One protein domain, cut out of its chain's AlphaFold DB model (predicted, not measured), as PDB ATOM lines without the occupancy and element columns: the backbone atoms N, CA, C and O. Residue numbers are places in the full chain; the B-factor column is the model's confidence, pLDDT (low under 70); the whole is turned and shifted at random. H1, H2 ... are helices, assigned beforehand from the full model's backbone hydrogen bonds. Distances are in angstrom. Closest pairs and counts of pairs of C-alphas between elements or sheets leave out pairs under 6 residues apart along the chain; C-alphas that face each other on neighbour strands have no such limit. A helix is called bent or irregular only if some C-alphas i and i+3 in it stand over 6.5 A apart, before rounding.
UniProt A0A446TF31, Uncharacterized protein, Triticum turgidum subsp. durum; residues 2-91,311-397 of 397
ATOM      1  N   ARG A   2      85.489  64.076 146.061       90.56
ATOM      2  CA  ARG A   2      86.637  64.771 146.706       90.56
ATOM      3  C   ARG A   2      86.377  66.254 147.020       90.56
ATOM      4  O   ARG A   2      86.599  66.683 148.139       90.56
ATOM      5  N   PHE A   3      85.836  67.003 146.054       91.81
ATOM      6  CA  PHE A   3      85.461  68.412 146.245       91.81
ATOM      7  C   PHE A   3      84.448  68.599 147.386       91.81
ATOM      8  O   PHE A   3      84.664  69.419 148.264       91.81
ATOM      9  N   PHE A   4      83.385  67.791 147.403       92.50
ATOM     10  CA  PHE A   4      82.364  67.835 148.450       92.50
ATOM     11  C   PHE A   4      82.971  67.627 149.842       92.50
ATOM     12  O   PHE A   4      82.738  68.444 150.719       92.50
ATOM     13  N   LEU A   5      83.797  66.590 150.025       93.19
ATOM     14  CA  LEU A   5      84.396  66.279 151.327       93.19
ATOM     15  C   LEU A   5      85.304  67.405 151.836       93.19
ATOM     16  O   LEU A   5      85.239  67.748 153.009       93.19
ATOM     17  N   ILE A   6      86.109  68.013 150.959       94.81
ATOM     18  CA  ILE A   6      86.992  69.127 151.341       94.81
ATOM     19  C   ILE A   6      86.170  70.305 151.869       94.81
ATOM     20  O   ILE A   6      86.441  70.799 152.961       94.81
ATOM     21  N   PHE A   7      85.153  70.741 151.120       94.00
ATOM     22  CA  PHE A   7      84.324  71.878 151.528       94.00
ATOM     23  C   PHE A   7      83.404  71.549 152.704       94.00
ATOM     24  O   PHE A   7      83.138  72.426 153.516       94.00
ATOM     25  N   PHE A   8      82.987  70.292 152.839       94.25
ATOM     26  CA  PHE A   8      82.243  69.809 153.994       94.25
ATOM     27  C   PHE A   8      83.070  69.949 155.276       94.25
ATOM     28  O   PHE A   8      82.625  70.603 156.213       94.25
ATOM     29  N   PHE A   9      84.297  69.412 155.300       94.56
ATOM     30  CA  PHE A   9      85.172  69.525 156.472       94.56
ATOM     31  C   PHE A   9      85.617  70.966 156.729       94.56
ATOM     32  O   PHE A   9      85.702  71.376 157.884       94.56
ATOM     33  N   ALA A  10      85.854  71.752 155.676       94.38
ATOM     34  CA  ALA A  10      86.166  73.170 155.819       94.38
ATOM     35  C   ALA A  10      84.999  73.944 156.450       94.38
ATOM     36  O   ALA A  10      85.223  74.715 157.375       94.38
ATOM     37  N   SER A  11      83.762  73.709 155.999       92.56
ATOM     38  CA  SER A  11      82.565  74.342 156.566       92.56
ATOM     39  C   SER A  11      82.292  73.880 157.992       92.56
ATOM     40  O   SER A  11      81.962  74.695 158.847       92.56
ATOM     41  N   PHE A  12      82.470  72.586 158.259       92.56
ATOM     42  CA  PHE A  12      82.353  72.002 159.590       92.56
ATOM     43  C   PHE A  12      83.336  72.657 160.570       92.56
ATOM     44  O   PHE A  12      82.932  73.130 161.624       92.56
ATOM     45  N   ALA A  13      84.615  72.766 160.199       92.81
ATOM     46  CA  ALA A  13      85.616  73.422 161.035       92.81
ATOM     47  C   ALA A  13      85.363  74.933 161.160       92.81
ATOM     48  O   ALA A  13      85.493  75.490 162.248       92.81
ATOM     49  N   TYR A  14      84.975  75.594 160.065       92.75
ATOM     50  CA  TYR A  14      84.715  77.030 160.060       92.75
ATOM     51  C   TYR A  14      83.538  77.397 160.959       92.75
ATOM     52  O   TYR A  14      83.657  78.366 161.696       92.75
ATOM     53  N   TYR A  15      82.451  76.614 160.961       90.62
ATOM     54  CA  TYR A  15      81.249  76.901 161.752       90.62
ATOM     55  C   TYR A  15      81.494  76.900 163.271       90.62
ATOM     56  O   TYR A  15      80.750  77.546 164.001       90.62
ATOM     57  N   ALA A  16      82.582  76.285 163.755       88.19
ATOM     58  CA  ALA A  16      83.029  76.430 165.147       88.19
ATOM     59  C   ALA A  16      83.241  77.899 165.552       88.19
ATOM     60  O   ALA A  16      83.025  78.276 166.706       88.19
ATOM     61  N   LEU A  17      83.683  78.726 164.594       88.25
ATOM     62  CA  LEU A  17      83.945  80.142 164.804       88.25
ATOM     63  C   LEU A  17      82.634  80.912 165.007       88.25
ATOM     64  O   LEU A  17      82.391  81.304 166.141       88.25
ATOM     65  N   PRO A  18      81.750  81.107 164.008       85.56
ATOM     66  CA  PRO A  18      80.518  81.861 164.213       85.56
ATOM     67  C   PRO A  18      79.525  81.160 165.148       85.56
ATOM     68  O   PRO A  18      78.737  81.837 165.795       85.56
ATOM     69  N   GLY A  19      79.547  79.826 165.233       81.81
ATOM     70  CA  GLY A  19      78.578  79.055 166.012       81.81
ATOM     71  C   GLY A  19      78.852  79.005 167.517       81.81
ATOM     72  O   GLY A  19      77.938  78.687 168.274       81.81
ATOM     73  N   TYR A  20      80.080  79.297 167.966       82.62
ATOM     74  CA  TYR A  20      80.426  79.217 169.392       82.62
ATOM     75  C   TYR A  20      81.506  80.215 169.830       82.62
ATOM     76  O   TYR A  20      81.306  80.946 170.796       82.62
ATOM     77  N   LEU A  21      82.645  80.286 169.131       83.38
ATOM     78  CA  LEU A  21      83.781  81.108 169.579       83.38
ATOM     79  C   LEU A  21      83.577  82.613 169.339       83.38
ATOM     80  O   LEU A  21      83.936  83.428 170.180       83.38
ATOM     81  N   LEU A  22      83.039  82.978 168.179       85.00
ATOM     82  CA  LEU A  22      82.863  84.338 167.669       85.00
ATOM     83  C   LEU A  22      81.455  84.548 167.064       85.00
ATOM     84  O   LEU A  22      81.353  84.838 165.865       85.00
ATOM     85  N   PRO A  23      80.367  84.457 167.855       83.00
ATOM     86  CA  PRO A  23      79.018  84.834 167.425       83.00
ATOM     87  C   PRO A  23      78.923  86.178 166.698       83.00
ATOM     88  O   PRO A  23      78.101  86.324 165.796       83.00
ATOM     89  N   ILE A  24      79.800  87.140 166.989       83.88
ATOM     90  CA  ILE A  24      79.876  88.425 166.275       83.88
ATOM     91  C   ILE A  24      80.027  88.296 164.745       83.88
ATOM     92  O   ILE A  24      79.583  89.169 164.002       83.88
ATOM     93  N   LEU A  25      80.600  87.197 164.237       84.31
ATOM     94  CA  LEU A  25      80.727  86.948 162.793       84.31
ATOM     95  C   LEU A  25      79.373  86.711 162.107       84.31
ATOM     96  O   LEU A  25      79.269  86.842 160.883       84.31
ATOM     97  N   THR A  26      78.336  86.373 162.879       82.81
ATOM     98  CA  THR A  26      76.972  86.203 162.367       82.81
ATOM     99  C   THR A  26      76.310  87.545 162.048       82.81
ATOM    100  O   THR A  26      75.592  87.631 161.053       82.81
ATOM    101  N   PHE A  27      76.607  88.600 162.812       82.25
ATOM    102  CA  PHE A  27      76.092  89.956 162.615       82.25
ATOM    103  C   PHE A  27      77.224  90.963 162.827       82.25
ATOM    104  O   PHE A  27      77.397  91.518 163.912       82.25
ATOM    105  N   PHE A  28      78.030  91.173 161.785       83.00
ATOM    106  CA  PHE A  28      79.134  92.120 161.853       83.00
ATOM    107  C   PHE A  28      78.659  93.525 161.458       83.00
ATOM    108  O   PHE A  28      78.535  93.829 160.268       83.00
ATOM    109  N   SER A  29      78.423  94.387 162.452       85.44
ATOM    110  CA  SER A  29      77.976  95.776 162.255       85.44
ATOM    111  C   SER A  29      79.044  96.793 162.638       85.44
ATOM    112  O   SER A  29      79.063  97.348 163.737       85.44
ATOM    113  N   TRP A  30      79.925  97.108 161.688       82.81
ATOM    114  CA  TRP A  30      81.005  98.085 161.882       82.81
ATOM    115  C   TRP A  30      80.502  99.495 162.245       82.81
ATOM    116  O   TRP A  30      81.188 100.241 162.945       82.81
ATOM    117  N   ALA A  31      79.296  99.865 161.802       81.88
ATOM    118  CA  ALA A  31      78.704 101.176 162.058       81.88
ATOM    119  C   ALA A  31      78.524 101.465 163.560       81.88
ATOM    120  O   ALA A  31      78.670 102.613 163.988       81.88
ATOM    121  N   CYS A  32      78.276 100.439 164.379       79.44
ATOM    122  CA  CYS A  32      78.115 100.605 165.823       79.44
ATOM    123  C   CYS A  32      79.438 100.889 166.542       79.44
ATOM    124  O   CYS A  32      79.440 101.577 167.561       79.44
ATOM    125  N   TRP A  33      80.572 100.461 165.979       80.75
ATOM    126  CA  TRP A  33      81.895 100.796 166.515       80.75
ATOM    127  C   TRP A  33      82.320 102.217 166.158       80.75
ATOM    128  O   TRP A  33      82.973 102.886 166.956       80.75
ATOM    129  N   VAL A  34      81.938 102.694 164.969       85.88
ATOM    130  CA  VAL A  34      82.251 104.060 164.527       85.88
ATOM    131  C   VAL A  34      81.397 105.091 165.271       85.88
ATOM    132  O   VAL A  34      81.904 106.149 165.644       85.88
ATOM    133  N   TRP A  35      80.123 104.781 165.548       84.44
ATOM    134  CA  TRP A  35      79.201 105.682 166.255       84.44
ATOM    135  C   TRP A  35      78.557 105.041 167.499       84.44
ATOM    136  O   TRP A  35      77.345 104.807 167.532       84.44
ATOM    137  N   PRO A  36      79.319 104.849 168.590       81.75
ATOM    138  CA  PRO A  36      78.839 104.148 169.784       81.75
ATOM    139  C   PRO A  36      77.804 104.930 170.612       81.75
ATOM    140  O   PRO A  36      77.146 104.355 171.470       81.75
ATOM    141  N   ARG A  37      77.643 106.241 170.383       82.06
ATOM    142  CA  ARG A  37      76.740 107.109 171.173       82.06
ATOM    143  C   ARG A  37      75.485 107.568 170.429       82.06
ATOM    144  O   ARG A  37      74.636 108.219 171.028       82.06
ATOM    145  N   SER A  38      75.372 107.285 169.131       85.25
ATOM    146  CA  SER A  38      74.263 107.779 168.309       85.25
ATOM    147  C   SER A  38      73.199 106.702 168.118       85.25
ATOM    148  O   SER A  38      73.458 105.680 167.487       85.25
ATOM    149  N   ILE A  39      71.987 106.955 168.619       83.38
ATOM    150  CA  ILE A  39      70.845 106.035 168.489       83.38
ATOM    151  C   ILE A  39      70.491 105.820 167.020       83.38
ATOM    152  O   ILE A  39      70.332 104.689 166.579       83.38
ATOM    153  N   THR A  40      70.418 106.897 166.234       84.31
ATOM    154  CA  THR A  40      70.045 106.808 164.816       84.31
ATOM    155  C   THR A  40      71.089 106.048 164.005       84.31
ATOM    156  O   THR A  40      70.726 105.249 163.148       84.31
ATOM    157  N   ALA A  41      72.381 106.234 164.300       83.69
ATOM    158  CA  ALA A  41      73.444 105.493 163.627       83.69
ATOM    159  C   ALA A  41      73.390 103.995 163.963       83.69
ATOM    160  O   ALA A  41      73.541 103.170 163.065       83.69
ATOM    161  N   GLN A  42      73.107 103.637 165.221       83.81
ATOM    162  CA  GLN A  42      72.947 102.235 165.616       83.81
ATOM    163  C   GLN A  42      71.670 101.615 165.048       83.81
ATOM    164  O   GLN A  42      71.713 100.491 164.571       83.81
ATOM    165  N   GLN A  43      70.558 102.342 164.997       85.00
ATOM    166  CA  GLN A  43      69.326 101.883 164.346       85.00
ATOM    167  C   GLN A  43      69.511 101.613 162.844       85.00
ATOM    168  O   GLN A  43      68.937 100.672 162.298       85.00
ATOM    169  N   VAL A  44      70.307 102.436 162.160       87.25
ATOM    170  CA  VAL A  44      70.604 102.265 160.731       87.25
ATOM    171  C   VAL A  44      71.623 101.145 160.505       87.25
ATOM    172  O   VAL A  44      71.466 100.349 159.581       87.25
ATOM    173  N   GLY A  45      72.658 101.084 161.340       83.75
ATOM    174  CA  GLY A  45      73.805 100.198 161.167       83.75
ATOM    175  C   GLY A  45      73.666  98.807 161.781       83.75
ATOM    176  O   GLY A  45      74.325  97.891 161.306       83.75
ATOM    177  N   SER A  46      72.823  98.635 162.802       85.25
ATOM    178  CA  SER A  46      72.634  97.358 163.499       85.25
ATOM    179  C   SER A  46      72.052  96.307 162.564       85.25
ATOM    180  O   SER A  46      71.022  96.524 161.919       85.25
ATOM    181  N   GLY A  47      72.719  95.161 162.507       77.19
ATOM    182  CA  GLY A  47      72.343  94.016 161.699       77.19
ATOM    183  C   GLY A  47      71.334  93.079 162.357       77.19
ATOM    184  O   GLY A  47      70.649  92.327 161.659       77.19
ATOM    185  N   TYR A  48      71.219  93.139 163.686       78.62
ATOM    186  CA  TYR A  48      70.316  92.291 164.464       78.62
ATOM    187  C   TYR A  48      69.028  93.016 164.895       78.62
ATOM    188  O   TYR A  48      67.942  92.444 164.819       78.62
ATOM    189  N   HIS A  49      69.129  94.292 165.286       81.69
ATOM    190  CA  HIS A  49      68.016  95.116 165.779       81.69
ATOM    191  C   HIS A  49      67.769  96.392 164.957       81.69
ATOM    192  O   HIS A  49      66.965  97.240 165.349       81.69
ATOM    193  N   GLY A  50      68.440  96.545 163.815       84.75
ATOM    194  CA  GLY A  50      68.348  97.728 162.964       84.75
ATOM    195  C   GLY A  50      68.066  97.407 161.500       84.75
ATOM    196  O   GLY A  50      67.545  96.346 161.163       84.75
ATOM    197  N   LEU A  51      68.396  98.360 160.626       84.25
ATOM    198  CA  LEU A  51      68.228  98.256 159.170       84.25
ATOM    199  C   LEU A  51      69.381  97.519 158.470       84.25
ATOM    200  O   LEU A  51      69.265  97.211 157.285       84.25
ATOM    201  N   GLY A  52      70.479  97.234 159.176       83.69
ATOM    202  CA  GLY A  52      71.622  96.476 158.667       83.69
ATOM    203  C   GLY A  52      72.436  97.172 157.573       83.69
ATOM    204  O   GLY A  52      73.070  96.489 156.766       83.69
ATOM    205  N   VAL A  53      72.440  98.511 157.503       85.69
ATOM    206  CA  VAL A  53      73.235  99.238 156.496       85.69
ATOM    207  C   VAL A  53      74.722  98.996 156.737       85.69
ATOM    208  O   VAL A  53      75.296  99.445 157.725       85.69
ATOM    209  N   GLY A  54      75.359  98.306 155.791       81.62
ATOM    210  CA  GLY A  54      76.777  97.964 155.878       81.62
ATOM    211  C   GLY A  54      77.084  96.801 156.823       81.62
ATOM    212  O   GLY A  54      78.258  96.481 156.987       81.62
ATOM    213  N   ALA A  55      76.066  96.159 157.400       85.25
ATOM    214  CA  ALA A  55      76.229  94.941 158.176       85.25
ATOM    215  C   ALA A  55      76.251  93.721 157.248       85.25
ATOM    216  O   ALA A  55      75.425  93.598 156.338       85.25
ATOM    217  N   PHE A  56      77.177  92.798 157.483       83.31
ATOM    218  CA  PHE A  56      77.291  91.559 156.716       83.31
ATOM    219  C   PHE A  56      77.515  90.372 157.646       83.31
ATOM    220  O   PHE A  56      78.072  90.506 158.734       83.31
ATOM    221  N   THR A  57      77.054  89.202 157.215       87.94
ATOM    222  CA  THR A  57      77.318  87.941 157.898       87.94
ATOM    223  C   THR A  57      78.412  87.181 157.167       87.94
ATOM    224  O   THR A  57      78.427  87.110 155.934       87.94
ATOM    225  N   LEU A  58      79.351  86.637 157.932       86.50
ATOM    226  CA  LEU A  58      80.363  85.708 157.431       86.50
ATOM    227  C   LEU A  58      79.979  84.254 157.727       86.50
ATOM    228  O   LEU A  58      80.680  83.333 157.319       86.50
ATOM    229  N   ASP A  59      78.849  84.040 158.396       89.19
ATOM    230  CA  ASP A  59      78.327  82.725 158.722       89.19
ATOM    231  C   ASP A  59      77.426  82.175 157.610       89.19
ATOM    232  O   ASP A  59      76.462  82.812 157.181       89.19
ATOM    233  N   TRP A  60      77.696  80.942 157.180       90.31
ATOM    234  CA  TRP A  60      76.862  80.258 156.198       90.31
ATOM    235  C   TRP A  60      75.451  79.957 156.723       90.31
ATOM    236  O   TRP A  60      74.495  80.032 155.943       90.31
ATOM    237  N   ALA A  61      75.276  79.681 158.021       86.50
ATOM    238  CA  ALA A  61      73.933  79.517 158.582       86.50
ATOM    239  C   ALA A  61      73.162  80.848 158.534       86.50
ATOM    240  O   ALA A  61      72.019  80.877 158.081       86.50
ATOM    241  N   GLY A  62      73.813  81.969 158.860       84.94
ATOM    242  CA  GLY A  62      73.270  83.315 158.653       84.94
ATOM    243  C   GLY A  62      72.920  83.641 157.192       84.94
ATOM    244  O   GLY A  62      71.867  84.228 156.936       84.94
ATOM    245  N   ILE A  63      73.758  83.250 156.225       88.19
ATOM    246  CA  ILE A  63      73.514  83.477 154.786       88.19
ATOM    247  C   ILE A  63      72.326  82.641 154.294       88.19
ATOM    248  O   ILE A  63      71.499  83.136 153.531       88.19
ATOM    249  N   SER A  64      72.225  81.380 154.717       87.25
ATOM    250  CA  SER A  64      71.177  80.447 154.280       87.25
ATOM    251  C   SER A  64      69.853  80.586 155.049       87.25
ATOM    252  O   SER A  64      68.826  80.080 154.591       87.25
ATOM    253  N   ALA A  65      69.835  81.329 156.163       81.56
ATOM    254  CA  ALA A  65      68.670  81.495 157.038       81.56
ATOM    255  C   ALA A  65      67.440  82.128 156.366       81.56
ATOM    256  O   ALA A  65      66.316  81.898 156.809       81.56
ATOM    257  N   TYR A  66      67.625  82.934 155.314       77.19
ATOM    258  CA  TYR A  66      66.516  83.636 154.668       77.19
ATOM    259  C   TYR A  66      65.663  82.721 153.777       77.19
ATOM    260  O   TYR A  66      64.452  82.602 153.967       77.19
ATOM    261  N   HIS A  67      66.283  82.084 152.781       75.44
ATOM    262  CA  HIS A  67      65.561  81.286 151.785       75.44
ATOM    263  C   HIS A  67      66.370  80.080 151.297       75.44
ATOM    264  O   HIS A  67      66.345  79.720 150.117       75.44
ATOM    265  N   GLY A  68      67.135  79.479 152.208       81.44
ATOM    266  CA  GLY A  68      68.123  78.468 151.871       81.44
ATOM    267  C   GLY A  68      69.291  79.068 151.093       81.44
ATOM    268  O   GLY A  68      69.566  80.272 151.143       81.44
ATOM    269  N   SER A  69      69.996  78.217 150.357       85.00
ATOM    270  CA  SER A  69      71.240  78.611 149.712       85.00
ATOM    271  C   SER A  69      71.046  79.598 148.548       85.00
ATOM    272  O   SER A  69      70.377  79.270 147.558       85.00
ATOM    273  N   PRO A  70      71.705  80.774 148.577       86.19
ATOM    274  CA  PRO A  70      71.661  81.735 147.474       86.19
ATOM    275  C   PRO A  70      72.333  81.211 146.199       86.19
ATOM    276  O   PRO A  70      72.091  81.736 145.113       86.19
ATOM    277  N   LEU A  71      73.169  80.171 146.290       86.44
ATOM    278  CA  LEU A  71      73.877  79.595 145.142       86.44
ATOM    279  C   LEU A  71      72.928  78.861 144.184       86.44
ATOM    280  O   LEU A  71      73.260  78.695 143.015       86.44
ATOM    281  N   VAL A  72      71.762  78.429 144.662       82.75
ATOM    282  CA  VAL A  72      70.753  77.709 143.867       82.75
ATOM    283  C   VAL A  72      69.821  78.685 143.135       82.75
ATOM    284  O   VAL A  72      69.204  78.331 142.128       82.75
ATOM    285  N   ALA A  73      69.719  79.928 143.614       83.25
ATOM    286  CA  ALA A  73      68.787  80.915 143.092       83.25
ATOM    287  C   ALA A  73      69.278  81.536 141.765       83.25
ATOM    288  O   ALA A  73      70.418  81.998 141.675       83.25
ATOM    289  N   PRO A  74      68.419  81.630 140.730       85.56
ATOM    290  CA  PRO A  74      68.764  82.330 139.497       85.56
ATOM    291  C   PRO A  74      69.075  83.810 139.738       85.56
ATOM    292  O   PRO A  74      68.400  84.477 140.523       85.56
ATOM    293  N   TRP A  75      70.018  84.361 138.967       86.88
ATOM    294  CA  TRP A  75      70.403  85.777 139.053       86.88
ATOM    295  C   TRP A  75      69.211  86.739 138.943       86.88
ATOM    296  O   TRP A  75      69.110  87.682 139.721       86.88
ATOM    297  N   ALA A  76      68.284  86.493 138.014       86.25
ATOM    298  CA  ALA A  76      67.110  87.347 137.849       86.25
ATOM    299  C   ALA A  76      66.263  87.407 139.130       86.25
ATOM    300  O   ALA A  76      65.807  88.484 139.507       86.25
ATOM    301  N   SER A  77      66.092  86.284 139.833       84.81
ATOM    302  CA  SER A  77      65.361  86.247 141.102       84.81
ATOM    303  C   SER A  77      66.086  87.055 142.173       84.81
ATOM    304  O   SER A  77      65.462  87.903 142.800       84.81
ATOM    305  N   ILE A  78      67.407  86.880 142.307       88.56
ATOM    306  CA  ILE A  78      68.242  87.633 143.259       88.56
ATOM    307  C   ILE A  78      68.142  89.139 142.986       88.56
ATOM    308  O   ILE A  78      67.934  89.912 143.915       88.56
ATOM    309  N   ALA A  79      68.212  89.567 141.723       90.38
ATOM    310  CA  ALA A  79      68.083  90.975 141.357       90.38
ATOM    311  C   ALA A  79      66.696  91.551 141.707       90.38
ATOM    312  O   ALA A  79      66.609  92.651 142.248       90.38
ATOM    313  N   ASN A  80      65.611  90.808 141.458       89.25
ATOM    314  CA  ASN A  80      64.259  91.227 141.855       89.25
ATOM    315  C   ASN A  80      64.124  91.325 143.388       89.25
ATOM    316  O   ASN A  80      63.606  92.317 143.899       89.25
ATOM    317  N   THR A  81      64.633  90.335 144.124       88.69
ATOM    318  CA  THR A  81      64.669  90.342 145.595       88.69
ATOM    319  C   THR A  81      65.499  91.518 146.121       88.69
ATOM    320  O   THR A  81      65.064  92.175 147.061       88.69
ATOM    321  N   ALA A  82      66.631  91.850 145.488       90.88
ATOM    322  CA  ALA A  82      67.461  92.999 145.854       90.88
ATOM    323  C   ALA A  82      66.711  94.327 145.707       90.88
ATOM    324  O   ALA A  82      66.759  95.164 146.606       90.88
ATOM    325  N   VAL A  83      65.986  94.508 144.599       90.69
ATOM    326  CA  VAL A  83      65.149  95.697 144.379       90.69
ATOM    327  C   VAL A  83      64.076  95.806 145.460       90.69
ATOM    328  O   VAL A  83      63.878  96.885 146.013       90.69
ATOM    329  N   GLY A  84      63.426  94.689 145.801       87.75
ATOM    330  CA  GLY A  84      62.459  94.628 146.896       87.75
ATOM    331  C   GLY A  84      63.072  95.016 148.239       87.75
ATOM    332  O   GLY A  84      62.567  95.906 148.917       87.75
ATOM    333  N   PHE A  85      64.204  94.406 148.592       88.88
ATOM    334  CA  PHE A  85      64.914  94.675 149.839       88.88
ATOM    335  C   PHE A  85      65.293  96.154 149.984       88.88
ATOM    336  O   PHE A  85      64.953  96.777 150.987       88.88
ATOM    337  N   VAL A  86      65.917  96.750 148.961       90.12
ATOM    338  CA  VAL A  86      66.302  98.171 148.978       90.12
ATOM    339  C   VAL A  86      65.072  99.074 149.084       90.12
ATOM    340  O   VAL A  86      65.066 100.018 149.872       90.12
ATOM    341  N   MET A  87      64.009  98.773 148.333       88.81
ATOM    342  CA  MET A  87      62.769  99.547 148.367       88.81
ATOM    343  C   MET A  87      62.111  99.511 149.753       88.81
ATOM    344  O   MET A  87      61.741 100.557 150.281       88.81
ATOM    345  N   PHE A  88      61.976  98.339 150.374       86.31
ATOM    346  CA  PHE A  88      61.293  98.225 151.662       86.31
ATOM    347  C   PHE A  88      62.163  98.685 152.836       86.31
ATOM    348  O   PHE A  88      61.720  99.531 153.612       86.31
ATOM    349  N   ILE A  89      63.400  98.193 152.948       87.31
ATOM    350  CA  ILE A  89      64.272  98.450 154.106       87.31
ATOM    351  C   ILE A  89      64.920  99.831 154.054       87.31
ATOM    352  O   ILE A  89      64.983 100.500 155.079       87.31
ATOM    353  N   TYR A  90      65.399 100.281 152.891       88.38
ATOM    354  CA  TYR A  90      66.173 101.527 152.798       88.38
ATOM    355  C   TYR A  90      65.361 102.733 152.323       88.38
ATOM    356  O   TYR A  90      65.826 103.861 152.473       88.38
ATOM    357  N   VAL A  91      64.151 102.530 151.792       89.81
ATOM    358  CA  VAL A  91      63.281 103.633 151.356       89.81
ATOM    359  C   VAL A  91      62.006 103.698 152.195       89.81
ATOM    360  O   VAL A  91      61.792 104.685 152.898       89.81
ATOM    361  N   THR A 311      70.526  91.884 157.801       86.69
ATOM    362  CA  THR A 311      71.849  91.336 157.495       86.69
ATOM    363  C   THR A 311      71.779  89.958 156.852       86.69
ATOM    364  O   THR A 311      72.559  89.696 155.933       86.69
ATOM    365  N   ASN A 312      70.840  89.092 157.262       87.94
ATOM    366  CA  ASN A 312      70.657  87.791 156.611       87.94
ATOM    367  C   ASN A 312      70.287  87.977 155.133       87.94
ATOM    368  O   ASN A 312      70.907  87.371 154.260       87.94
ATOM    369  N   ILE A 313      69.333  88.870 154.838       87.50
ATOM    370  CA  ILE A 313      68.914  89.141 153.454       87.50
ATOM    371  C   ILE A 313      70.030  89.824 152.664       87.50
ATOM    372  O   ILE A 313      70.353  89.383 151.562       87.50
ATOM    373  N   ALA A 314      70.660  90.865 153.215       89.12
ATOM    374  CA  ALA A 314      71.750  91.574 152.550       89.12
ATOM    375  C   ALA A 314      72.899  90.619 152.185       89.12
ATOM    376  O   ALA A 314      73.386  90.632 151.055       89.12
ATOM    377  N   SER A 315      73.275  89.722 153.096       90.19
ATOM    378  CA  SER A 315      74.355  88.757 152.864       90.19
ATOM    379  C   SER A 315      73.955  87.637 151.901       90.19
ATOM    380  O   SER A 315      74.786  87.197 151.098       90.19
ATOM    381  N   TRP A 316      72.683  87.219 151.914       91.12
ATOM    382  CA  TRP A 316      72.116  86.317 150.907       91.12
ATOM    383  C   TRP A 316      72.192  86.942 149.507       91.12
ATOM    384  O   TRP A 316      72.650  86.296 148.562       91.12
ATOM    385  N   LEU A 317      71.842  88.226 149.376       91.00
ATOM    386  CA  LEU A 317      71.915  88.973 148.117       91.00
ATOM    387  C   LEU A 317      73.356  89.161 147.632       91.00
ATOM    388  O   LEU A 317      73.631  88.957 146.447       91.00
ATOM    389  N   VAL A 318      74.286  89.516 148.524       91.75
ATOM    390  CA  VAL A 318      75.708  89.694 148.187       91.75
ATOM    391  C   VAL A 318      76.313  88.371 147.726       91.75
ATOM    392  O   VAL A 318      76.841  88.294 146.615       91.75
ATOM    393  N   THR A 319      76.170  87.307 148.520       91.19
ATOM    394  CA  THR A 319      76.685  85.972 148.176       91.19
ATOM    395  C   THR A 319      76.058  85.460 146.881       91.19
ATOM    396  O   THR A 319      76.759  84.990 145.982       91.19
ATOM    397  N   GLY A 320      74.743  85.626 146.731       90.06
ATOM    398  CA  GLY A 320      74.021  85.275 145.514       90.06
ATOM    399  C   GLY A 320      74.534  86.025 144.286       90.06
ATOM    400  O   GLY A 320      74.726  85.409 143.239       90.06
ATOM    401  N   THR A 321      74.820  87.321 144.406       91.81
ATOM    402  CA  THR A 321      75.380  88.138 143.318       91.81
ATOM    403  C   THR A 321      76.790  87.679 142.951       91.81
ATOM    404  O   THR A 321      77.092  87.481 141.773       91.81
ATOM    405  N   VAL A 322      77.658  87.438 143.935       92.69
ATOM    406  CA  VAL A 322      79.029  86.963 143.692       92.69
ATOM    407  C   VAL A 322      79.018  85.644 142.915       92.69
ATOM    408  O   VAL A 322      79.643  85.547 141.858       92.69
ATOM    409  N   PHE A 323      78.263  84.644 143.367       90.19
ATOM    410  CA  PHE A 323      78.274  83.329 142.726       90.19
ATOM    411  C   PHE A 323      77.461  83.282 141.422       90.19
ATOM    412  O   PHE A 323      77.934  82.738 140.421       90.19
ATOM    413  N   ASN A 324      76.266  83.875 141.380       89.19
ATOM    414  CA  ASN A 324      75.367  83.740 140.227       89.19
ATOM    415  C   ASN A 324      75.560  84.806 139.143       89.19
ATOM    416  O   ASN A 324      75.156  84.575 138.005       89.19
ATOM    417  N   PHE A 325      76.185  85.946 139.452       88.81
ATOM    418  CA  PHE A 325      76.522  86.959 138.450       88.81
ATOM    419  C   PHE A 325      78.008  86.910 138.085       88.81
ATOM    420  O   PHE A 325      78.345  86.653 136.927       88.81
ATOM    421  N   PHE A 326      78.908  87.094 139.057       91.00
ATOM    422  CA  PHE A 326      80.346  87.169 138.775       91.00
ATOM    423  C   PHE A 326      80.938  85.798 138.429       91.00
ATOM    424  O   PHE A 326      81.455  85.612 137.325       91.00
ATOM    425  N   VAL A 327      80.836  84.806 139.316       89.69
ATOM    426  CA  VAL A 327      81.434  83.478 139.073       89.69
ATOM    427  C   VAL A 327      80.802  82.806 137.852       89.69
ATOM    428  O   VAL A 327      81.516  82.208 137.043       89.69
ATOM    429  N   PHE A 328      79.494  82.977 137.643       89.00
ATOM    430  CA  PHE A 328      78.822  82.502 136.434       89.00
ATOM    431  C   PHE A 328      79.382  83.130 135.144       89.00
ATOM    432  O   PHE A 328      79.587  82.417 134.160       89.00
ATOM    433  N   ARG A 329      79.658  84.444 135.132       88.19
ATOM    434  CA  ARG A 329      80.141  85.163 133.939       88.19
ATOM    435  C   ARG A 329      81.620  84.914 133.648       88.19
ATOM    436  O   ARG A 329      81.974  84.728 132.488       88.19
ATOM    437  N   TYR A 330      82.468  84.876 134.676       91.19
ATOM    438  CA  TYR A 330      83.918  84.718 134.508       91.19
ATOM    439  C   TYR A 330      84.378  83.250 134.487       91.19
ATOM    440  O   TYR A 330      85.389  82.933 133.865       91.19
ATOM    441  N   ARG A 331      83.670  82.331 135.164       91.94
ATOM    442  CA  ARG A 331      84.081  80.920 135.342       91.94
ATOM    443  C   ARG A 331      82.906  79.946 135.212       91.94
ATOM    444  O   ARG A 331      82.741  79.034 136.024       91.94
ATOM    445  N   LYS A 332      82.131  80.076 134.132       88.94
ATOM    446  CA  LYS A 332      80.928  79.266 133.860       88.94
ATOM    447  C   LYS A 332      81.131  77.752 134.011       88.94
ATOM    448  O   LYS A 332      80.302  77.088 134.627       88.94
ATOM    449  N   GLY A 333      82.241  77.211 133.500       89.00
ATOM    450  CA  GLY A 333      82.531  75.773 133.587       89.00
ATOM    451  C   GLY A 333      82.737  75.273 135.022       89.00
ATOM    452  O   GLY A 333      82.350  74.154 135.349       89.00
ATOM    453  N   TRP A 334      83.289  76.114 135.904       90.88
ATOM    454  CA  TRP A 334      83.397  75.791 137.327       90.88
ATOM    455  C   TRP A 334      82.030  75.871 138.006       90.88
ATOM    456  O   TRP A 334      81.646  74.939 138.710       90.88
ATOM    457  N   TRP A 335      81.269  76.935 137.731       90.94
ATOM    458  CA  TRP A 335      79.946  77.148 138.317       90.94
ATOM    459  C   TRP A 335      78.996  75.978 138.015       90.94
ATOM    460  O   TRP A 335      78.415  75.402 138.928       90.94
ATOM    461  N   GLN A 336      78.916  75.541 136.754       85.69
ATOM    462  CA  GLN A 336      78.039  74.433 136.350       85.69
ATOM    463  C   GLN A 336      78.383  73.105 137.034       85.69
ATOM    464  O   GLN A 336      77.494  72.296 137.284       85.69
ATOM    465  N   LYS A 337      79.666  72.870 137.329       87.06
ATOM    466  CA  LYS A 337      80.146  71.603 137.887       87.06
ATOM    467  C   LYS A 337      80.135  71.571 139.416       87.06
ATOM    468  O   LYS A 337      79.887  70.514 139.989       87.06
ATOM    469  N   TYR A 338      80.442  72.691 140.069       89.56
ATOM    470  CA  TYR A 338      80.763  72.710 141.499       89.56
ATOM    471  C   TYR A 338      79.841  73.576 142.358       89.56
ATOM    472  O   TYR A 338      79.799  73.343 143.560       89.56
ATOM    473  N   ASN A 339      79.077  74.518 141.799       89.31
ATOM    474  CA  ASN A 339      78.300  75.476 142.597       89.31
ATOM    475  C   ASN A 339      77.232  74.799 143.481       89.31
ATOM    476  O   ASN A 339      77.173  75.039 144.684       89.31
ATOM    477  N   TYR A 340      76.450  73.875 142.916       88.12
ATOM    478  CA  TYR A 340      75.459  73.104 143.681       88.12
ATOM    479  C   TYR A 340      76.103  72.166 144.709       88.12
ATOM    480  O   TYR A 340      75.599  72.013 145.818       88.12
ATOM    481  N   VAL A 341      77.243  71.562 144.359       89.62
ATOM    482  CA  VAL A 341      77.986  70.673 145.266       89.62
ATOM    483  C   VAL A 341      78.583  71.462 146.431       89.62
ATOM    484  O   VAL A 341      78.591  70.964 147.550       89.62
ATOM    485  N   LEU A 342      79.058  72.685 146.174       91.75
ATOM    486  CA  LEU A 342      79.551  73.601 147.197       91.75
ATOM    487  C   LEU A 342      78.432  73.958 148.173       91.75
ATOM    488  O   LEU A 342      78.614  73.771 149.366       91.75
ATOM    489  N   SER A 343      77.270  74.382 147.667       91.38
ATOM    490  CA  SER A 343      76.097  74.664 148.502       91.38
ATOM    491  C   SER A 343      75.765  73.500 149.433       91.38
ATOM    492  O   SER A 343      75.708  73.683 150.641       91.38
ATOM    493  N   ALA A 344      75.608  72.293 148.880       89.31
ATOM    494  CA  ALA A 344      75.264  71.115 149.671       89.31
ATOM    495  C   ALA A 344      76.343  70.762 150.710       89.31
ATOM    496  O   ALA A 344      76.022  70.284 151.794       89.31
ATOM    497  N   ALA A 345      77.623  70.986 150.389       92.50
ATOM    498  CA  ALA A 345      78.727  70.755 151.318       92.50
ATOM    499  C   ALA A 345      78.720  71.753 152.483       92.50
ATOM    500  O   ALA A 345      78.957  71.345 153.619       92.50
ATOM    501  N   LEU A 346      78.432  73.031 152.207       92.88
ATOM    502  CA  LEU A 346      78.320  74.072 153.227       92.88
ATOM    503  C   LEU A 346      77.112  73.816 154.143       92.88
ATOM    504  O   LEU A 346      77.281  73.789 155.358       92.88
ATOM    505  N   ASP A 347      75.938  73.526 153.566       91.12
ATOM    506  CA  ASP A 347      74.700  73.228 154.309       91.12
ATOM    507  C   ASP A 347      74.864  72.011 155.232       91.12
ATOM    508  O   ASP A 347      74.480  72.038 156.401       91.12
ATOM    509  N   ALA A 348      75.463  70.929 154.723       91.75
ATOM    510  CA  ALA A 348      75.715  69.744 155.532       91.75
ATOM    511  C   ALA A 348      76.766  70.027 156.618       91.75
ATOM    512  O   ALA A 348      76.557  69.679 157.778       91.75
ATOM    513  N   GLY A 349      77.882  70.672 156.267       91.62
ATOM    514  CA  GLY A 349      78.968  70.945 157.209       91.62
ATOM    515  C   GLY A 349      78.525  71.805 158.395       91.62
ATOM    516  O   GLY A 349      78.860  71.475 159.534       91.62
ATOM    517  N   THR A 350      77.732  72.857 158.155       91.44
ATOM    518  CA  THR A 350      77.171  73.685 159.237       91.44
ATOM    519  C   THR A 350      76.166  72.917 160.087       91.44
ATOM    520  O   THR A 350      76.233  73.004 161.310       91.44
ATOM    521  N   ALA A 351      75.278  72.121 159.480       89.25
ATOM    522  CA  ALA A 351      74.278  71.351 160.219       89.25
ATOM    523  C   ALA A 351      74.919  70.335 161.183       89.25
ATOM    524  O   ALA A 351      74.563  70.290 162.360       89.25
ATOM    525  N   PHE A 352      75.901  69.556 160.714       92.50
ATOM    526  CA  PHE A 352      76.597  68.582 161.563       92.50
ATOM    527  C   PHE A 352      77.388  69.255 162.685       92.50
ATOM    528  O   PHE A 352      77.368  68.773 163.818       92.50
ATOM    529  N   MET A 353      78.060  70.372 162.392       92.31
ATOM    530  CA  MET A 353      78.795  71.096 163.423       92.31
ATOM    531  C   MET A 353      77.859  71.747 164.446       92.31
ATOM    532  O   MET A 353      78.148  71.704 165.636       92.31
ATOM    533  N   GLY A 354      76.716  72.290 164.020       87.38
ATOM    534  CA  GLY A 354      75.713  72.845 164.931       87.38
ATOM    535  C   GLY A 354      75.180  71.812 165.922       87.38
ATOM    536  O   GLY A 354      75.112  72.091 167.115       87.38
ATOM    537  N   VAL A 355      74.901  70.589 165.459       88.19
ATOM    538  CA  VAL A 355      74.505  69.476 166.341       88.19
ATOM    539  C   VAL A 355      75.627  69.110 167.317       88.19
ATOM    540  O   VAL A 355      75.365  68.873 168.495       88.19
ATOM    541  N   LEU A 356      76.881  69.089 166.857       89.50
ATOM    542  CA  LEU A 356      78.021  68.797 167.724       89.50
ATOM    543  C   LEU A 356      78.217  69.876 168.795       89.50
ATOM    544  O   LEU A 356      78.381  69.533 169.961       89.50
ATOM    545  N   ILE A 357      78.164  71.160 168.425       86.06
ATOM    546  CA  ILE A 357      78.249  72.287 169.368       86.06
ATOM    547  C   ILE A 357      77.118  72.201 170.396       86.06
ATOM    548  O   ILE A 357      77.361  72.382 171.590       86.06
ATOM    549  N   PHE A 358      75.904  71.877 169.945       82.50
ATOM    550  CA  PHE A 358      74.755  71.723 170.824       82.50
ATOM    551  C   PHE A 358      75.008  70.667 171.909       82.50
ATOM    552  O   PHE A 358      74.962  70.981 173.095       82.50
ATOM    553  N   PHE A 359      75.343  69.432 171.518       83.69
ATOM    554  CA  PHE A 359      75.534  68.340 172.478       83.69
ATOM    555  C   PHE A 359      76.818  68.457 173.305       83.69
ATOM    556  O   PHE A 359      76.826  68.038 174.460       83.69
ATOM    557  N   ALA A 360      77.899  68.998 172.737       84.38
ATOM    558  CA  ALA A 360      79.191  69.061 173.414       84.38
ATOM    559  C   ALA A 360      79.327  70.259 174.365       84.38
ATOM    560  O   ALA A 360      80.047  70.157 175.355       84.38
ATOM    561  N   LEU A 361      78.688  71.394 174.056       79.94
ATOM    562  CA  LEU A 361      78.947  72.667 174.740       79.94
ATOM    563  C   LEU A 361      77.668  73.291 175.298       79.94
ATOM    564  O   LEU A 361      77.580  73.508 176.507       79.94
ATOM    565  N   GLN A 362      76.664  73.535 174.448       73.94
ATOM    566  CA  GLN A 362      75.447  74.258 174.854       73.94
ATOM    567  C   GLN A 362      74.605  73.455 175.853       73.94
ATOM    568  O   GLN A 362      74.107  74.011 176.827       73.94
ATOM    569  N   ASN A 363      74.496  72.136 175.662       73.62
ATOM    570  CA  ASN A 363      73.772  71.248 176.572       73.62
ATOM    571  C   ASN A 363      74.469  71.085 177.938       73.62
ATOM    572  O   ASN A 363      73.828  70.727 178.918       73.62
ATOM    573  N   ALA A 364      75.776  71.345 178.011       70.00
ATOM    574  CA  ALA A 364      76.557  71.290 179.246       70.00
ATOM    575  C   ALA A 364      76.703  72.667 179.934       70.00
ATOM    576  O   ALA A 364      77.438  72.780 180.912       70.00
ATOM    577  N   HIS A 365      76.025  73.711 179.430       67.44
ATOM    578  CA  HIS A 365      76.108  75.097 179.916       67.44
ATOM    579  C   HIS A 365      77.536  75.671 179.965       67.44
ATOM    580  O   HIS A 365      77.870  76.510 180.806       67.44
ATOM    581  N   HIS A 366      78.407  75.228 179.058       70.94
ATOM    582  CA  HIS A 366      79.730  75.817 178.899       70.94
ATOM    583  C   HIS A 366      79.640  77.018 177.959       70.94
ATOM    584  O   HIS A 366      79.939  76.903 176.773       70.94
ATOM    585  N   ASP A 367      79.233  78.174 178.481       67.81
ATOM    586  CA  ASP A 367      79.166  79.417 177.709       67.81
ATOM    587  C   ASP A 367      80.459  80.227 177.871       67.81
ATOM    588  O   ASP A 367      80.831  80.649 178.970       67.81
ATOM    589  N   LEU A 368      81.170  80.457 176.764       72.50
ATOM    590  CA  LEU A 368      82.301  81.383 176.739       72.50
ATOM    591  C   LEU A 368      81.761  82.813 176.728       72.50
ATOM    592  O   LEU A 368      81.024  83.180 175.822       72.50
ATOM    593  N   LYS A 369      82.159  83.639 177.698       73.06
ATOM    594  CA  LYS A 369      81.828  85.072 177.724       73.06
ATOM    595  C   LYS A 369      83.066  85.896 177.418       73.06
ATOM    596  O   LYS A 369      83.975  85.986 178.241       73.06
ATOM    597  N   TRP A 370      83.107  86.502 176.240       80.94
ATOM    598  CA  TRP A 370      84.140  87.469 175.875       80.94
ATOM    599  C   TRP A 370      83.624  88.409 174.784       80.94
ATOM    600  O   TRP A 370      82.502  88.281 174.313       80.94
ATOM    601  N   TRP A 371      84.435  89.370 174.351       78.88
ATOM    602  CA  TRP A 371      84.009  90.383 173.378       78.88
ATOM    603  C   TRP A 371      83.390  89.806 172.085       78.88
ATOM    604  O   TRP A 371      82.499  90.411 171.493       78.88
ATOM    605  N   GLY A 372      83.817  88.612 171.666       75.00
ATOM    606  CA  GLY A 372      83.305  87.938 170.475       75.00
ATOM    607  C   GLY A 372      81.917  87.303 170.598       75.00
ATOM    608  O   GLY A 372      81.343  86.951 169.566       75.00
ATOM    609  N   THR A 373      81.387  87.137 171.815       75.62
ATOM    610  CA  THR A 373      80.099  86.464 172.063       75.62
ATOM    611  C   THR A 373      78.903  87.400 172.093       75.62
ATOM    612  O   THR A 373      77.779  86.946 171.896       75.62
ATOM    613  N   GLU A 374      79.118  88.700 172.288       72.44
ATOM    614  CA  GLU A 374      78.043  89.682 172.170       72.44
ATOM    615  C   GLU A 374      77.640  89.867 170.704       72.44
ATOM    616  O   GLU A 374      78.462  90.138 169.824       72.44
ATOM    617  N   VAL A 375      76.343  89.713 170.448       69.06
ATOM    618  CA  VAL A 375      75.770  89.863 169.116       69.06
ATOM    619  C   VAL A 375      75.674  91.356 168.779       69.06
ATOM    620  O   VAL A 375      75.100  92.137 169.535       69.06
ATOM    621  N   ASP A 376      76.224  91.756 167.629       69.38
ATOM    622  CA  ASP A 376      76.074  93.076 166.988       69.38
ATOM    623  C   ASP A 376      76.716  94.304 167.686       69.38
ATOM    624  O   ASP A 376      76.996  95.286 167.006       69.38
ATOM    625  N   HIS A 377      77.009  94.283 168.998       77.06
ATOM    626  CA  HIS A 377      77.592  95.422 169.759       77.06
ATOM    627  C   HIS A 377      76.815  96.755 169.611       77.06
ATOM    628  O   HIS A 377      77.387  97.844 169.698       77.06
ATOM    629  N   CYS A 378      75.495  96.691 169.388       77.25
ATOM    630  CA  CYS A 378      74.624  97.853 169.144       77.25
ATOM    631  C   CYS A 378      73.504  97.979 170.205       77.25
ATOM    632  O   CYS A 378      72.332  97.753 169.885       77.25
ATOM    633  N   PRO A 379      73.801  98.343 171.468       76.69
ATOM    634  CA  PRO A 379      72.800  98.341 172.539       76.69
ATOM    635  C   PRO A 379      71.690  99.390 172.360       76.69
ATOM    636  O   PRO A 379      70.591  99.207 172.871       76.69
ATOM    637  N   LEU A 380      71.945 100.481 171.626       77.62
ATOM    638  CA  LEU A 380      70.980 101.568 171.420       77.62
ATOM    639  C   LEU A 380      70.072 101.352 170.200       77.62
ATOM    640  O   LEU A 380      69.166 102.151 169.971       77.62
ATOM    641  N   ALA A 381      70.287 100.299 169.404       76.88
ATOM    642  CA  ALA A 381      69.491 100.044 168.200       76.88
ATOM    643  C   ALA A 381      68.011  99.758 168.512       76.88
ATOM    644  O   ALA A 381      67.129 100.084 167.718       76.88
ATOM    645  N   THR A 382      67.726  99.206 169.692       79.44
ATOM    646  CA  THR A 382      66.368  98.918 170.169       79.44
ATOM    647  C   THR A 382      65.676 100.128 170.794       79.44
ATOM    648  O   THR A 382      64.487 100.058 171.098       79.44
ATOM    649  N   CYS A 383      66.372 101.252 170.979       80.75
ATOM    650  CA  CYS A 383      65.807 102.395 171.683       80.75
ATOM    651  C   CYS A 383      64.767 103.146 170.842       80.75
ATOM    652  O   CYS A 383      65.030 103.439 169.672       80.75
ATOM    653  N   PRO A 384      63.602 103.506 171.415       80.75
ATOM    654  CA  PRO A 384      62.633 104.361 170.741       80.75
ATOM    655  C   PRO A 384      63.152 105.801 170.646       80.75
ATOM    656  O   PRO A 384      63.997 106.237 171.426       80.75
ATOM    657  N   THR A 385      62.630 106.562 169.683       80.62
ATOM    658  CA  THR A 385      63.041 107.961 169.440       80.62
ATOM    659  C   THR A 385      61.940 108.976 169.755       80.62
ATOM    660  O   THR A 385      62.069 110.149 169.410       80.62
ATOM    661  N   ALA A 386      60.814 108.540 170.326       78.38
ATOM    662  CA  ALA A 386      59.732 109.427 170.744       78.38
ATOM    663  C   ALA A 386      60.002 110.022 172.143       78.38
ATOM    664  O   ALA A 386      60.416 109.277 173.033       78.38
ATOM    665  N   PRO A 387      59.732 111.325 172.360       73.19
ATOM    666  CA  PRO A 387      59.902 111.959 173.667       73.19
ATOM    667  C   PRO A 387      58.919 111.391 174.698       73.19
ATOM    668  O   PRO A 387      57.772 111.074 174.363       73.19
ATOM    669  N   GLY A 388      59.370 111.263 175.947       68.94
ATOM    670  CA  GLY A 388      58.563 110.769 177.072       68.94
ATOM    671  C   GLY A 388      58.350 109.248 177.156       68.94
ATOM    672  O   GLY A 388      57.660 108.790 178.067       68.94
ATOM    673  N   ILE A 389      58.934 108.447 176.255       76.88
ATOM    674  CA  ILE A 389      58.893 106.978 176.338       76.88
ATOM    675  C   ILE A 389      60.108 106.480 177.125       76.88
ATOM    676  O   ILE A 389      61.250 106.668 176.710       76.88
ATOM    677  N   VAL A 390      59.862 105.823 178.260       73.44
ATOM    678  CA  VAL A 390      60.919 105.281 179.124       73.44
ATOM    679  C   VAL A 390      61.061 103.782 178.877       73.44
ATOM    680  O   VAL A 390      60.196 102.994 179.254       73.44
ATOM    681  N   VAL A 391      62.175 103.388 178.262       74.62
ATOM    682  CA  VAL A 391      62.577 101.983 178.098       74.62
ATOM    683  C   VAL A 391      63.876 101.759 178.865       74.62
ATOM    684  O   VAL A 391      64.796 102.575 178.804       74.62
ATOM    685  N   LYS A 392      63.954 100.655 179.614       69.25
ATOM    686  CA  LYS A 392      65.129 100.307 180.423       69.25
ATOM    687  C   LYS A 392      66.371 100.194 179.525       69.25
ATOM    688  O   LYS A 392      66.369  99.416 178.580       69.25
ATOM    689  N   GLY A 393      67.424 100.954 179.835       67.94
ATOM    690  CA  GLY A 393      68.685 100.959 179.074       67.94
ATOM    691  C   GLY A 393      68.773 102.001 177.952       67.94
ATOM    692  O   GLY A 393      69.831 102.132 177.343       67.94
ATOM    693  N   CYS A 394      67.712 102.777 177.715       77.25
ATOM    694  CA  CYS A 394      67.680 103.828 176.700       77.25
ATOM    695  C   CYS A 394      67.684 105.232 177.324       77.25
ATOM    696  O   CYS A 394      67.087 105.431 178.385       77.25
ATOM    697  N   PRO A 395      68.327 106.224 176.680       70.56
ATOM    698  CA  PRO A 395      68.219 107.614 177.105       70.56
ATOM    699  C   PRO A 395      66.789 108.120 176.872       70.56
ATOM    700  O   PRO A 395      66.173 107.820 175.850       70.56
ATOM    701  N   VAL A 396      66.268 108.881 177.831       71.38
ATOM    702  CA  VAL A 396      64.938 109.499 177.746       71.38
ATOM    703  C   VAL A 396      65.074 110.861 177.060       71.38
ATOM    704  O   VAL A 396      65.985 111.619 177.395       71.38
ATOM    705  N   PHE A 397      64.186 111.142 176.102       59.16
ATOM    706  CA  PHE A 397      64.112 112.406 175.358       59.16
ATOM    707  C   PHE A 397      62.993 113.314 175.850       59.16
ATOM    708  O   PHE A 397      61.907 112.777 176.189       59.16
TER     709      PHE A 397
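What this domain is: This is residues 2 to 91 and 311 to 397 of the 397 residues of an uncharacterized protein of Triticum turgidum subsp. durum (UniProt A0A446TF31). A long kinked helix, H8, is crossed as an X by H1, and at its first end the chain joins it to H7 in a V-shaped helical hairpin, with short H5 in the opening of the V and H6 packed along the other side of H7. Short helices H2, H3 and H4 lead away from the last end of H1, and a tail without named elements, residues 361 to 397, runs from H8 past them to the far end of the model. The printed part has 177 residues with eight named helices, H1 to H8 in chain order, and no named strand; the class is all helix. It is only just compact, close to loose, with a radius of gyration of the C-alphas of 18.5 A, and its flat outline spans 60 by 44 by 23 A.

Where its parts are: H8, residues 332 to 360, is the longest helix at 40.9 A, ending at C-alpha 360 (79.191, 69.061, 173.414). It has a kink of 44 degrees near residue 339 and is irregular: C-alphas 337 and 340 are 7.6 A apart. H7, residues 311 to 330, is 26.8 A long and begins at C-alpha 311 (71.849, 91.336, 157.495). H1, residues 2 to 21, is 28.3 A long and begins at C-alpha 2 (86.637, 64.771, 146.706). H6, residues 75 to 91, is 22.8 A long. The short helices are H2, residues 23 to 26, H3, residues 30 to 34, H4, residues 39 to 45, and H5, residues 60 to 64.

How they stand to each other: H7 and H8 are the hubs, touching three helices each. H8 touches H1 at a steep tilt of 43 degrees, the same way; the closest C-alphas, of Phe 12 and Gly 349, are 4.3 A apart. H7 and H8 form a hairpin at a shallow tilt of 30 degrees, opposite ways, and touch through residues 323 to 328 and 335 to 339, closest at the C-alphas of Phe 328 and Trp 335, 5.8 A. H5 touches H7, with C-alphas of Ile 63 and Trp 316 5.0 A apart at the closest, and H8, with Ala 61 and Thr 350 6.7 A apart at their C-alphas, the closest pair. H6 touches H7 at a shallow tilt of 34 degrees, only just short of steep, opposite ways; the closest C-alphas, of Trp 75 and Asn 324, are 5.5 A apart. Helix packing is mostly aligned, but only just: 2 of 3 pairs given a tilt are shallow. H1 and H2 touch only at the corner, closest at the C-alphas of Pro 18 and Leu 25, 5.3 A. H3 touches H4, closest at the C-alphas of Ala 31 and Gly 45, 5.1 A. H6 and H8 are apart. Every O i to N i+4 pair is within hydrogen-bond range in H3, H4, H5 and H6, against 13 of 16 in H1, 14 of 16 in H7 and 22 of 25 in H8; H2 is too short for such a pair.

The domain as a whole: The C-alphas farthest apart, of Arg 2 and Gly 388, are 61.9 A apart. Residues 92 to 310 are not printed, and C-alphas 91 and 311 are 16.2 A apart across this cut. The link from H4 to H5 is long, 14 residues. Mean pLDDT of the printed part is 84.6; residues 365, 367, 375 to 376, 388, 392 to 393 and 397 are under 70.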